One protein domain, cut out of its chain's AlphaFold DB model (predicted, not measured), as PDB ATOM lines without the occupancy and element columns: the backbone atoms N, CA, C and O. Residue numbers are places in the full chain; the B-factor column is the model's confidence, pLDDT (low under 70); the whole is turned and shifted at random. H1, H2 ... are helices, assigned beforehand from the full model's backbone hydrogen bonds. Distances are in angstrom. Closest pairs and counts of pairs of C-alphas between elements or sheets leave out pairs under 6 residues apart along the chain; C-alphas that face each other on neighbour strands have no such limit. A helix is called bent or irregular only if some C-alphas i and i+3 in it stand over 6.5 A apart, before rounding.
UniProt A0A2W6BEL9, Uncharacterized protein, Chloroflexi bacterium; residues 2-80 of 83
ATOM      1  N   ILE A   2      12.424   6.303  25.731       78.38
ATOM      2  CA  ILE A   2      10.996   6.368  26.135       78.38
ATOM      3  C   ILE A   2      10.309   7.718  25.830       78.38
ATOM      4  O   ILE A   2       9.199   7.738  25.311       78.38
ATOM      5  N   ARG A   3      10.983   8.854  26.070       79.31
ATOM      6  CA  ARG A   3      10.439  10.199  25.786       79.31
ATOM      7  C   ARG A   3      10.091  10.417  24.308       79.31
ATOM      8  O   ARG A   3       9.097  11.067  24.013       79.31
ATOM      9  N   LEU A   4      10.897   9.871  23.393       80.19
ATOM     10  CA  LEU A   4      10.674   9.995  21.951       80.19
ATOM     11  C   LEU A   4       9.485   9.130  21.507       80.19
ATOM     12  O   LEU A   4       8.648   9.579  20.735       80.19
ATOM     13  N   VAL A   5       9.379   7.918  22.059       82.62
ATOM     14  CA  VAL A   5       8.273   6.988  21.788       82.62
ATOM     15  C   VAL A   5       6.940   7.565  22.269       82.62
ATOM     16  O   VAL A   5       5.962   7.542  21.528       82.62
ATOM     17  N   LEU A   6       6.907   8.156  23.468       81.81
ATOM     18  CA  LEU A   6       5.714   8.825  23.999       81.81
ATOM     19  C   LEU A   6       5.294  10.036  23.156       81.81
ATOM     20  O   LEU A   6       4.102  10.241  22.935       81.81
ATOM     21  N   LEU A   7       6.259  10.814  22.654       80.38
ATOM     22  CA  LEU A   7       5.986  11.939  21.754       80.38
ATOM     23  C   LEU A   7       5.374  11.472  20.431       80.38
ATOM     24  O   LEU A   7       4.373  12.032  19.996       80.38
ATOM     25  N   LEU A   8       5.940  10.430  19.819       81.88
ATOM     26  CA  LEU A   8       5.431   9.874  18.564       81.88
ATOM     27  C   LEU A   8       4.039   9.253  18.736       81.88
ATOM     28  O   LEU A   8       3.170   9.477  17.898       81.88
ATOM     29  N   ALA A   9       3.798   8.542  19.840       81.06
ATOM     30  CA  ALA A   9       2.484   7.990  20.159       81.06
ATOM     31  C   ALA A   9       1.431   9.094  20.360       81.06
ATOM     32  O   ALA A   9       0.339   9.015  19.800       81.06
ATOM     33  N   GLY A  10       1.767  10.157  21.100       79.31
ATOM     34  CA  GLY A  10       0.878  11.307  21.283       79.31
ATOM     35  C   GLY A  10       0.568  12.030  19.970       79.31
ATOM     36  O   GLY A  10      -0.581  12.392  19.724       79.31
ATOM     37  N   LEU A  11       1.568  12.181  19.096       82.19
ATOM     38  CA  LEU A  11       1.395  12.798  17.781       82.19
ATOM     39  C   LEU A  11       0.495  11.952  16.868       82.19
ATOM     40  O   LEU A  11      -0.380  12.493  16.198       82.19
ATOM     41  N   ALA A  12       0.671  10.628  16.878       80.69
ATOM     42  CA  ALA A  12      -0.158   9.703  16.113       80.69
ATOM     43  C   ALA A  12      -1.619   9.707  16.592       80.69
ATOM     44  O   ALA A  12      -2.533   9.745  15.771       80.69
ATOM     45  N   LEU A  13      -1.849   9.743  17.911       80.06
ATOM     46  CA  LEU A  13      -3.192   9.845  18.490       80.06
ATOM     47  C   LEU A  13      -3.860  11.187  18.163       80.06
ATOM     48  O   LEU A  13      -5.036  11.215  17.801       80.06
ATOM     49  N   ALA A  14      -3.110  12.291  18.230       75.69
ATOM     50  CA  ALA A  14      -3.601  13.607  17.829       75.69
ATOM     51  C   ALA A  14      -3.961  13.640  16.334       75.69
ATOM     52  O   ALA A  14      -5.038  14.108  15.972       75.69
ATOM     53  N   GLY A  15      -3.099  13.085  15.476       74.31
ATOM     54  CA  GLY A  15      -3.338  12.978  14.036       74.31
ATOM     55  C   GLY A  15      -4.560  12.125  13.695       74.31
ATOM     56  O   GLY A  15      -5.396  12.551  12.902       74.31
ATOM     57  N   TRP A  16      -4.719  10.967  14.344       77.69
ATOM     58  CA  TRP A  16      -5.892  10.098  14.193       77.69
ATOM     59  C   TRP A  16      -7.185  10.816  14.597       77.69
ATOM     60  O   TRP A  16      -8.192  10.764  13.891       77.69
ATOM     61  N   PHE A  17      -7.164  11.529  15.724       70.88
ATOM     62  CA  PHE A  17      -8.332  12.252  16.217       70.88
ATOM     63  C   PHE A  17      -8.733  13.414  15.294       70.88
ATOM     64  O   PHE A  17      -9.922  13.607  15.029       70.88
ATOM     65  N   ILE A  18      -7.748  14.147  14.762       77.44
ATOM     66  CA  ILE A  18      -7.951  15.205  13.763       77.44
ATOM     67  C   ILE A  18      -8.517  14.626  12.465       77.44
ATOM     68  O   ILE A  18      -9.454  15.195  11.912       77.44
ATOM     69  N   ALA A  19      -8.010  13.481  12.005       76.25
ATOM     70  CA  ALA A  19      -8.511  12.823  10.802       76.25
ATOM     71  C   ALA A  19      -9.986  12.402  10.937       76.25
ATOM     72  O   ALA A  19     -10.749  12.551   9.986       76.25
ATOM     73  N   LEU A  20     -10.410  11.942  12.122       77.56
ATOM     74  CA  LEU A  20     -11.802  11.552  12.383       77.56
ATOM     75  C   LEU A  20     -12.773  12.737  12.507       77.56
ATOM     76  O   LEU A  20     -13.934  12.612  12.129       77.56
ATOM     77  N   HIS A  21     -12.326  13.877  13.043       72.50
ATOM     78  CA  HIS A  21     -13.210  15.002  13.395       72.50
ATOM     79  C   HIS A  21     -12.985  16.262  12.535       72.50
ATOM     80  O   HIS A  21     -13.615  17.298  12.768       72.50
ATOM     81  N   GLY A  22     -12.079  16.210  11.554       78.25
ATOM     82  CA  GLY A  22     -11.737  17.325  10.668       78.25
ATOM     83  C   GLY A  22     -11.258  18.569  11.428       78.25
ATOM     84  O   GLY A  22     -10.540  18.480  12.426       78.25
ATOM     85  N   VAL A  23     -11.703  19.756  10.993       75.75
ATOM     86  CA  VAL A  23     -11.354  21.055  11.615       75.75
ATOM     87  C   VAL A  23     -11.706  21.094  13.111       75.75
ATOM     88  O   VAL A  23     -11.005  21.724  13.899       75.75
ATOM     89  N   ARG A  24     -12.742  20.364  13.542       70.75
ATOM     90  CA  ARG A  24     -13.166  20.300  14.952       70.75
ATOM     91  C   ARG A  24     -12.187  19.512  15.814       70.75
ATOM     92  O   ARG A  24     -11.915  19.907  16.944       70.75
ATOM     93  N   GLY A  25     -11.613  18.441  15.265       70.19
ATOM     94  CA  GLY A  25     -10.569  17.668  15.933       70.19
ATOM     95  C   GLY A  25      -9.337  18.515  16.227       70.19
ATOM     96  O   GLY A  25      -8.764  18.399  17.306       70.19
ATOM     97  N   VAL A  26      -8.990  19.436  15.318       75.88
ATOM     98  CA  VAL A  26      -7.894  20.394  15.528       75.88
ATOM     99  C   VAL A  26      -8.202  21.311  16.704       75.88
ATOM    100  O   VAL A  26      -7.361  21.448  17.583       75.88
ATOM    101  N   VAL A  27      -9.406  21.891  16.768       76.38
ATOM    102  CA  VAL A  27      -9.809  22.771  17.879       76.38
ATOM    103  C   VAL A  27      -9.769  22.023  19.211       76.38
ATOM    104  O   VAL A  27      -9.209  22.536  20.173       76.38
ATOM    105  N   ILE A  28     -10.285  20.793  19.270       73.25
ATOM    106  CA  ILE A  28     -10.274  19.978  20.493       73.25
ATOM    107  C   ILE A  28      -8.839  19.651  20.918       73.25
ATOM    108  O   ILE A  28      -8.485  19.860  22.075       73.25
ATOM    109  N   VAL A  29      -7.989  19.193  19.994       78.75
ATOM    110  CA  VAL A  29      -6.577  18.895  20.284       78.75
ATOM    111  C   VAL A  29      -5.833  20.155  20.725       78.75
ATOM    112  O   VAL A  29      -5.041  20.094  21.664       78.75
ATOM    113  N   LEU A  30      -6.115  21.302  20.106       78.81
ATOM    114  CA  LEU A  30      -5.518  22.580  20.475       78.81
ATOM    115  C   LEU A  30      -5.954  23.008  21.879       78.81
ATOM    116  O   LEU A  30      -5.110  23.399  22.674       78.81
ATOM    117  N   VAL A  31      -7.245  22.890  22.206       77.44
ATOM    118  CA  VAL A  31      -7.804  23.229  23.524       77.44
ATOM    119  C   VAL A  31      -7.251  22.305  24.609       77.44
ATOM    120  O   VAL A  31      -6.828  22.784  25.659       77.44
ATOM    121  N   VAL A  32      -7.189  20.996  24.354       78.50
ATOM    122  CA  VAL A  32      -6.612  20.012  25.284       78.50
ATOM    123  C   VAL A  32      -5.109  20.246  25.455       78.50
ATOM    124  O   VAL A  32      -4.608  20.255  26.577       78.50
ATOM    125  N   GLY A  33      -4.382  20.501  24.367       78.12
ATOM    126  CA  GLY A  33      -2.958  20.836  24.407       78.12
ATOM    127  C   GLY A  33      -2.686  22.130  25.175       78.12
ATOM    128  O   GLY A  33      -1.783  22.173  26.018       78.12
ATOM    129  N   LEU A  34      -3.509  23.164  24.961       78.12
ATOM    130  CA  LEU A  34      -3.482  24.384  25.765       78.12
ATOM    131  C   LEU A  34      -3.749  24.051  27.229       78.12
ATOM    132  O   LEU A  34      -3.034  24.532  28.087       78.12
ATOM    133  N   MET A  35      -4.718  23.197  27.542       72.44
ATOM    134  CA  MET A  35      -5.035  22.824  28.921       72.44
ATOM    135  C   MET A  35      -3.910  22.116  29.661       72.44
ATOM    136  O   MET A  35      -3.732  22.335  30.853       72.44
ATOM    137  N   VAL A  36      -3.131  21.284  28.977       79.00
ATOM    138  CA  VAL A  36      -1.990  20.600  29.599       79.00
ATOM    139  C   VAL A  36      -0.828  21.571  29.833       79.00
ATOM    140  O   VAL A  36      -0.076  21.436  30.801       79.00
ATOM    141  N   THR A  37      -0.682  22.572  28.963       79.06
ATOM    142  CA  THR A  37       0.440  23.522  28.989       79.06
ATOM    143  C   THR A  37       0.145  24.792  29.791       79.06
ATOM    144  O   THR A  37       1.048  25.330  30.433       79.06
ATOM    145  N   LEU A  38      -1.110  25.241  29.835       76.50
ATOM    146  CA  LEU A  38      -1.571  26.433  30.545       76.50
ATOM    147  C   LEU A  38      -1.177  26.411  32.026       76.50
ATOM    148  O   LEU A  38      -0.578  27.403  32.444       76.50
ATOM    149  N   PRO A  39      -1.363  25.312  32.789       74.12
ATOM    150  CA  PRO A  39      -0.944  25.209  34.185       74.12
ATOM    151  C   PRO A  39       0.524  25.545  34.449       74.12
ATOM    152  O   PRO A  39       0.885  25.982  35.539       74.12
ATOM    153  N   GLN A  40       1.383  25.375  33.442       78.38
ATOM    154  CA  GLN A  40       2.820  25.616  33.550       78.38
ATOM    155  C   GLN A  40       3.180  27.097  33.336       78.38
ATOM    156  O   GLN A  40       4.276  27.543  33.690       78.38
ATOM    157  N   THR A  41       2.261  27.895  32.786       84.00
ATOM    158  CA  THR A  41       2.496  29.308  32.476       84.00
ATOM    159  C   THR A  41       2.410  30.198  33.723       84.00
ATOM    160  O   THR A  41       1.700  29.917  34.691       84.00
ATOM    161  N   ARG A  42       3.140  31.324  33.723       83.38
ATOM    162  CA  ARG A  42       3.034  32.329  34.802       83.38
ATOM    163  C   ARG A  42       1.649  32.982  34.843       83.38
ATOM    164  O   ARG A  42       1.161  33.273  35.929       83.38
ATOM    165  N   ALA A  43       1.025  33.167  33.678       83.00
ATOM    166  CA  ALA A  43      -0.320  33.722  33.560       83.00
ATOM    167  C   ALA A  43      -1.348  32.849  34.291       83.00
ATOM    168  O   ALA A  43      -2.129  33.359  35.091       83.00
ATOM    169  N   TRP A  44      -1.278  31.526  34.107       83.75
ATOM    170  CA  TRP A  44      -2.162  30.602  34.809       83.75
ATOM    171  C   TRP A  44      -2.015  30.672  36.319       83.75
ATOM    172  O   TRP A  44      -3.017  30.739  37.012       83.75
ATOM    173  N   ARG A  45      -0.788  30.732  36.846       84.62
ATOM    174  CA  ARG A  45      -0.577  30.843  38.300       84.62
ATOM    175  C   ARG A  45      -1.220  32.097  38.896       84.62
ATOM    176  O   ARG A  45      -1.668  32.069  40.041       84.62
ATOM    177  N   TRP A  46      -1.296  33.185  38.127       88.81
ATOM    178  CA  TRP A  46      -1.997  34.398  38.543       88.81
ATOM    179  C   TRP A  46      -3.519  34.193  38.565       88.81
ATOM    180  O   TRP A  46      -4.172  34.544  39.547       88.81
ATOM    181  N   VAL A  47      -4.071  33.547  37.532       85.81
ATOM    182  CA  VAL A  47      -5.502  33.203  37.430       85.81
ATOM    183  C   VAL A  47      -5.920  32.180  38.490       85.81
ATOM    184  O   VAL A  47      -6.926  32.375  39.164       85.81
ATOM    185  N   GLU A  48      -5.124  31.131  38.703       84.50
ATOM    186  CA  GLU A  48      -5.307  30.138  39.761       84.50
ATOM    187  C   GLU A  48      -5.338  30.822  41.130       84.50
ATOM    188  O   GLU A  48      -6.225  30.548  41.930       84.50
ATOM    189  N   GLY A  49      -4.432  31.771  41.383       86.06
ATOM    190  CA  GLY A  49      -4.426  32.551  42.620       86.06
ATOM    191  C   GLY A  49      -5.740  33.300  42.869       86.06
ATOM    192  O   GLY A  49      -6.219  33.317  44.001       86.06
ATOM    193  N   GLN A  50      -6.347  33.879  41.828       86.81
ATOM    194  CA  GLN A  50      -7.652  34.546  41.930       86.81
ATOM    195  C   GLN A  50      -8.799  33.541  42.096       86.81
ATOM    196  O   GLN A  50      -9.647  33.714  42.968       86.81
ATOM    197  N   LEU A  51      -8.796  32.452  41.324       85.06
ATOM    198  CA  LEU A  51      -9.799  31.388  41.417       85.06
ATOM    199  C   LEU A  51      -9.823  30.754  42.806       85.06
ATOM    200  O   LEU A  51     -10.889  30.579  43.378       85.06
ATOM    201  N   VAL A  52      -8.655  30.468  43.381       88.81
ATOM    202  CA  VAL A  52      -8.531  29.885  44.723       88.81
ATOM    203  C   VAL A  52      -9.006  30.855  45.803       88.81
ATOM    204  O   VAL A  52      -9.590  30.413  46.790       88.81
ATOM    205  N   ARG A  53      -8.795  32.168  45.624       89.56
ATOM    206  CA  ARG A  53      -9.350  33.194  46.524       89.56
ATOM    207  C   ARG A  53     -10.876  33.242  46.458       89.56
ATOM    208  O   ARG A  53     -11.503  33.414  47.495       89.56
ATOM    209  N   LEU A  54     -11.458  33.062  45.273       88.75
ATOM    210  CA  LEU A  54     -12.910  33.061  45.067       88.75
ATOM    211  C   LEU A  54     -13.583  31.778  45.574       88.75
ATOM    212  O   LEU A  54     -14.646  31.846  46.180       88.75
ATOM    213  N   THR A  55     -12.981  30.611  45.347       87.38
ATOM    214  CA  THR A  55     -13.562  29.315  45.739       87.38
ATOM    215  C   THR A  55     -13.186  28.874  47.153       87.38
ATOM    216  O   THR A  55     -13.704  27.870  47.639       87.38
ATOM    217  N   GLY A  56     -12.226  29.545  47.794       88.06
ATOM    218  CA  GLY A  56     -11.688  29.180  49.109       88.06
ATOM    219  C   GLY A  56     -10.899  27.861  49.137       88.06
ATOM    220  O   GLY A  56     -10.377  27.474  50.180       88.06
ATOM    221  N   SER A  57     -10.788  27.147  48.012       89.81
ATOM    222  CA  SER A  57     -10.099  25.859  47.927       89.81
ATOM    223  C   SER A  57      -9.585  25.579  46.522       89.81
ATOM    224  O   SER A  57     -10.301  25.722  45.524       89.81
ATOM    225  N   ARG A  58      -8.353  25.060  46.456       83.50
ATOM    226  CA  ARG A  58      -7.730  24.607  45.204       83.50
ATOM    227  C   ARG A  58      -8.549  23.525  44.513       83.50
ATOM    228  O   ARG A  58      -8.725  23.592  43.305       83.50
ATOM    229  N   LYS A  59      -9.108  22.569  45.264       85.00
ATOM    230  CA  LYS A  59      -9.879  21.457  44.681       85.00
ATOM    231  C   LYS A  59     -11.093  21.961  43.895       85.00
ATOM    232  O   LYS A  59     -11.316  21.505  42.779       85.00
ATOM    233  N   TYR A  60     -11.821  22.937  44.437       84.06
ATOM    234  CA  TYR A  60     -12.984  23.521  43.765       84.06
ATOM    235  C   TYR A  60     -12.596  24.400  42.574       84.06
ATOM    236  O   TYR A  60     -13.283  24.361  41.562       84.06
ATOM    237  N   ALA A  61     -11.474  25.125  42.645       82.88
ATOM    238  CA  ALA A  61     -10.969  25.896  41.508       82.88
ATOM    239  C   ALA A  61     -10.628  24.986  40.313       82.88
ATOM    240  O   ALA A  61     -11.078  25.237  39.198       82.88
ATOM    241  N   TYR A  62      -9.903  23.887  40.553       81.00
ATOM    242  CA  TYR A  62      -9.591  22.906  39.508       81.00
ATOM    243  C   TYR A  62     -10.842  22.200  38.977       81.00
ATOM    244  O   TYR A  62     -10.959  22.012  37.769       81.00
ATOM    245  N   ALA A  63     -11.786  21.845  39.852       84.50
ATOM    246  CA  ALA A  63     -13.044  21.227  39.444       84.50
ATOM    247  C   ALA A  63     -13.894  22.166  38.574       84.50
ATOM    248  O   ALA A  63     -14.444  21.723  37.572       84.50
ATOM    249  N   LEU A  64     -13.959  23.457  38.915       85.12
ATOM    250  CA  LEU A  64     -14.672  24.471  38.136       85.12
ATOM    251  C   LEU A  64     -14.067  24.616  36.736       85.12
ATOM    252  O   LEU A  64     -14.786  24.569  35.743       85.12
ATOM    253  N   VAL A  65     -12.739  24.750  36.662       83.56
ATOM    254  CA  VAL A  65     -12.005  24.810  35.393       83.56
ATOM    255  C   VAL A  65     -12.321  23.569  34.565       83.56
ATOM    256  O   VAL A  65     -12.804  23.691  33.444       83.56
ATOM    257  N   LEU A  66     -12.134  22.377  35.136       83.50
ATOM    258  CA  LEU A  66     -12.406  21.112  34.458       83.50
ATOM    259  C   LEU A  66     -13.855  21.016  33.956       83.50
ATOM    260  O   LEU A  66     -14.075  20.592  32.826       83.50
ATOM    261  N   ALA A  67     -14.832  21.446  34.757       83.88
ATOM    262  CA  ALA A  67     -16.239  21.451  34.371       83.88
ATOM    263  C   ALA A  67     -16.496  22.362  33.161       83.88
ATOM    264  O   ALA A  67     -17.136  21.931  32.204       83.88
ATOM    265  N   VAL A  68     -15.944  23.582  33.156       85.25
ATOM    266  CA  VAL A  68     -16.037  24.501  32.008       85.25
ATOM    267  C   VAL A  68     -15.441  23.860  30.752       85.25
ATOM    268  O   VAL A  68     -16.041  23.934  29.681       85.25
ATOM    269  N   PHE A  69     -14.310  23.160  30.876       78.25
ATOM    270  CA  PHE A  69     -13.708  22.442  29.749       78.25
ATOM    271  C   PHE A  69     -14.572  21.306  29.225       78.25
ATOM    272  O   PHE A  69     -14.724  21.187  28.011       78.25
ATOM    273  N   ILE A  70     -15.151  20.494  30.109       81.19
ATOM    274  CA  ILE A  70     -16.049  19.405  29.710       81.19
ATOM    275  C   ILE A  70     -17.260  19.971  28.969       81.19
ATOM    276  O   ILE A  70     -17.622  19.437  27.926       81.19
ATOM    277  N   VAL A  71     -17.841  21.072  29.450       82.94
ATOM    278  CA  VAL A  71     -18.974  21.730  28.786       82.94
ATOM    279  C   VAL A  71     -18.579  22.231  27.398       82.94
ATOM    280  O   VAL A  71     -19.279  21.937  26.436       82.94
ATOM    281  N   ILE A  72     -17.444  22.922  27.257       80.25
ATOM    282  CA  ILE A  72     -16.966  23.395  25.948       80.25
ATOM    283  C   ILE A  72     -16.709  22.210  25.011       80.25
ATOM    284  O   ILE A  72     -17.208  22.196  23.889       80.25
ATOM    285  N   ALA A  73     -15.979  21.191  25.468       73.69
ATOM    286  CA  ALA A  73     -15.690  20.000  24.674       73.69
ATOM    287  C   ALA A  73     -16.978  19.282  24.240       73.69
ATOM    288  O   ALA A  73     -17.102  18.903  23.077       73.69
ATOM    289  N   ALA A  74     -17.956  19.158  25.141       75.94
ATOM    290  CA  ALA A  74     -19.257  18.571  24.851       75.94
ATOM    291  C   ALA A  74     -20.045  19.407  23.836       75.94
ATOM    292  O   ALA A  74     -20.574  18.848  22.885       75.94
ATOM    293  N   VAL A  75     -20.080  20.736  23.967       77.88
ATOM    294  CA  VAL A  75     -20.751  21.622  23.000       77.88
ATOM    295  C   VAL A  75     -20.098  21.532  21.621       77.88
ATOM    296  O   VAL A  75     -20.801  21.451  20.621       77.88
ATOM    297  N   PHE A  76     -18.768  21.482  21.531       70.69
ATOM    298  CA  PHE A  76     -18.084  21.328  20.243       70.69
ATOM    299  C   PHE A  76     -18.255  19.932  19.626       70.69
ATOM    300  O   PHE A  76     -18.271  19.806  18.400       70.69
ATOM    301  N   ALA A  77     -18.396  18.893  20.453       69.94
ATOM    302  CA  ALA A  77     -18.637  17.525  20.001       69.94
ATOM    303  C   ALA A  77     -20.103  17.277  19.598       69.94
ATOM    304  O   ALA A  77     -20.353  16.608  18.598       69.94
ATOM    305  N   ILE A  78     -21.061  17.823  20.355       68.75
ATOM    306  CA  ILE A  78     -22.508  17.566  20.228       68.75
ATOM    307  C   ILE A  78     -23.227  18.663  19.434       68.75
ATOM    308  O   ILE A  78     -24.254  18.395  18.824       68.75
ATOM    309  N   GLY A  79     -22.679  19.877  19.356       63.72
ATOM    310  CA  GLY A  79     -23.200  20.973  18.533       63.72
ATOM    311  C   GLY A  79     -23.571  20.605  17.086       63.72
ATOM    312  O   GLY A  79     -24.556  21.136  16.599       63.72
ATOM    313  N   PRO A  80     -22.870  19.689  16.388       59.84
ATOM    314  CA  PRO A  80     -23.299  19.216  15.066       59.84
ATOM    315  C   PRO A  80     -24.356  18.104  15.050       59.84
ATOM    316  O   PRO A  80     -24.813  17.738  13.971       59.84
TER     317      PRO A  80
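This is residues 2 to 80 of the 83 residues of an uncharacterized protein of Chloroflexi bacterium (UniProt A0A2W6BEL9). A loose, flat frame of four helices with few contacts: H2 and H4 run side by side in opposite ways but meet near one end alone, and H3 bridges between their other ends. At the end where H2 and H4 meet, H1 folds against H2 as an open V, and its residues 2 to 12 stick out free. The printed part has 79 residues with four named helices, in the order H1, H2, H3, H4, and no named strand; the class is all helix. It is loose, with a radius of gyration of the C-alphas of 15.2 A, and spans 41 by 37 by 18 A.

H1, residues 2 to 21, begins with C-alpha 2 at (10.996, 6.368, 26.135) and is 28.7 A long from first to last C-alpha. H2, residues 23 to 40, is 26.5 A long; it is irregular, but only just, with C-alphas 36 and 39 6.6 A apart. H3, residues 42 to 55, begins with C-alpha 42 at (3.034, 32.329, 34.802) and is 20.1 A long. H4, residues 58 to 78, is the longest helix by residues, 29.9 A long, and ends with C-alpha 78 at (-22.508, 17.566, 20.228).

H1 and H2 form a helical hairpin: they touch, and their closest C-alphas, those of Ile 18 and Gly 25, are 4.2 A apart. They run opposite ways at a steep tilt of 37 degrees, only just past shallow, and H1 touches H2 with residues 14 to 19 alone. H2 and H3 are close but not clearly touching, about perpendicular at 83 degrees, with the closest C-alphas, those of Leu 38 and Trp 44, 6.0 A apart. H3 and H4 touch, about perpendicular at 74 degrees; the closest C-alphas are those of Val 52 and Arg 58, 5.4 A apart, and H4 touches H3 with residues 58 to 61 alone. H4 touches H2 with residues 73 to 77 alone, at a shallow tilt of 9 degrees, opposite ways; the closest C-alphas, those of Ile 28 and Ala 73, are 6.8 A apart. H1 is apart from H3 and from H4. In H1, H3 and H4 every O i to N i+4 pair is within hydrogen-bond range; in H2 12 of 14 are.

The two C-alphas farthest apart, those of Ala 19 and Gly 56, are 41.8 A apart. The printed part, residues 2 to 80, has no cut, and the links H1 to H2, H2 to H3 and H3 to H4 are tight. Residues 40 to 46, of which 42 to 46 belong to H3, also stand free. The mean pLDDT of the printed part is 79.7, and residues 77 to 80 are under 70.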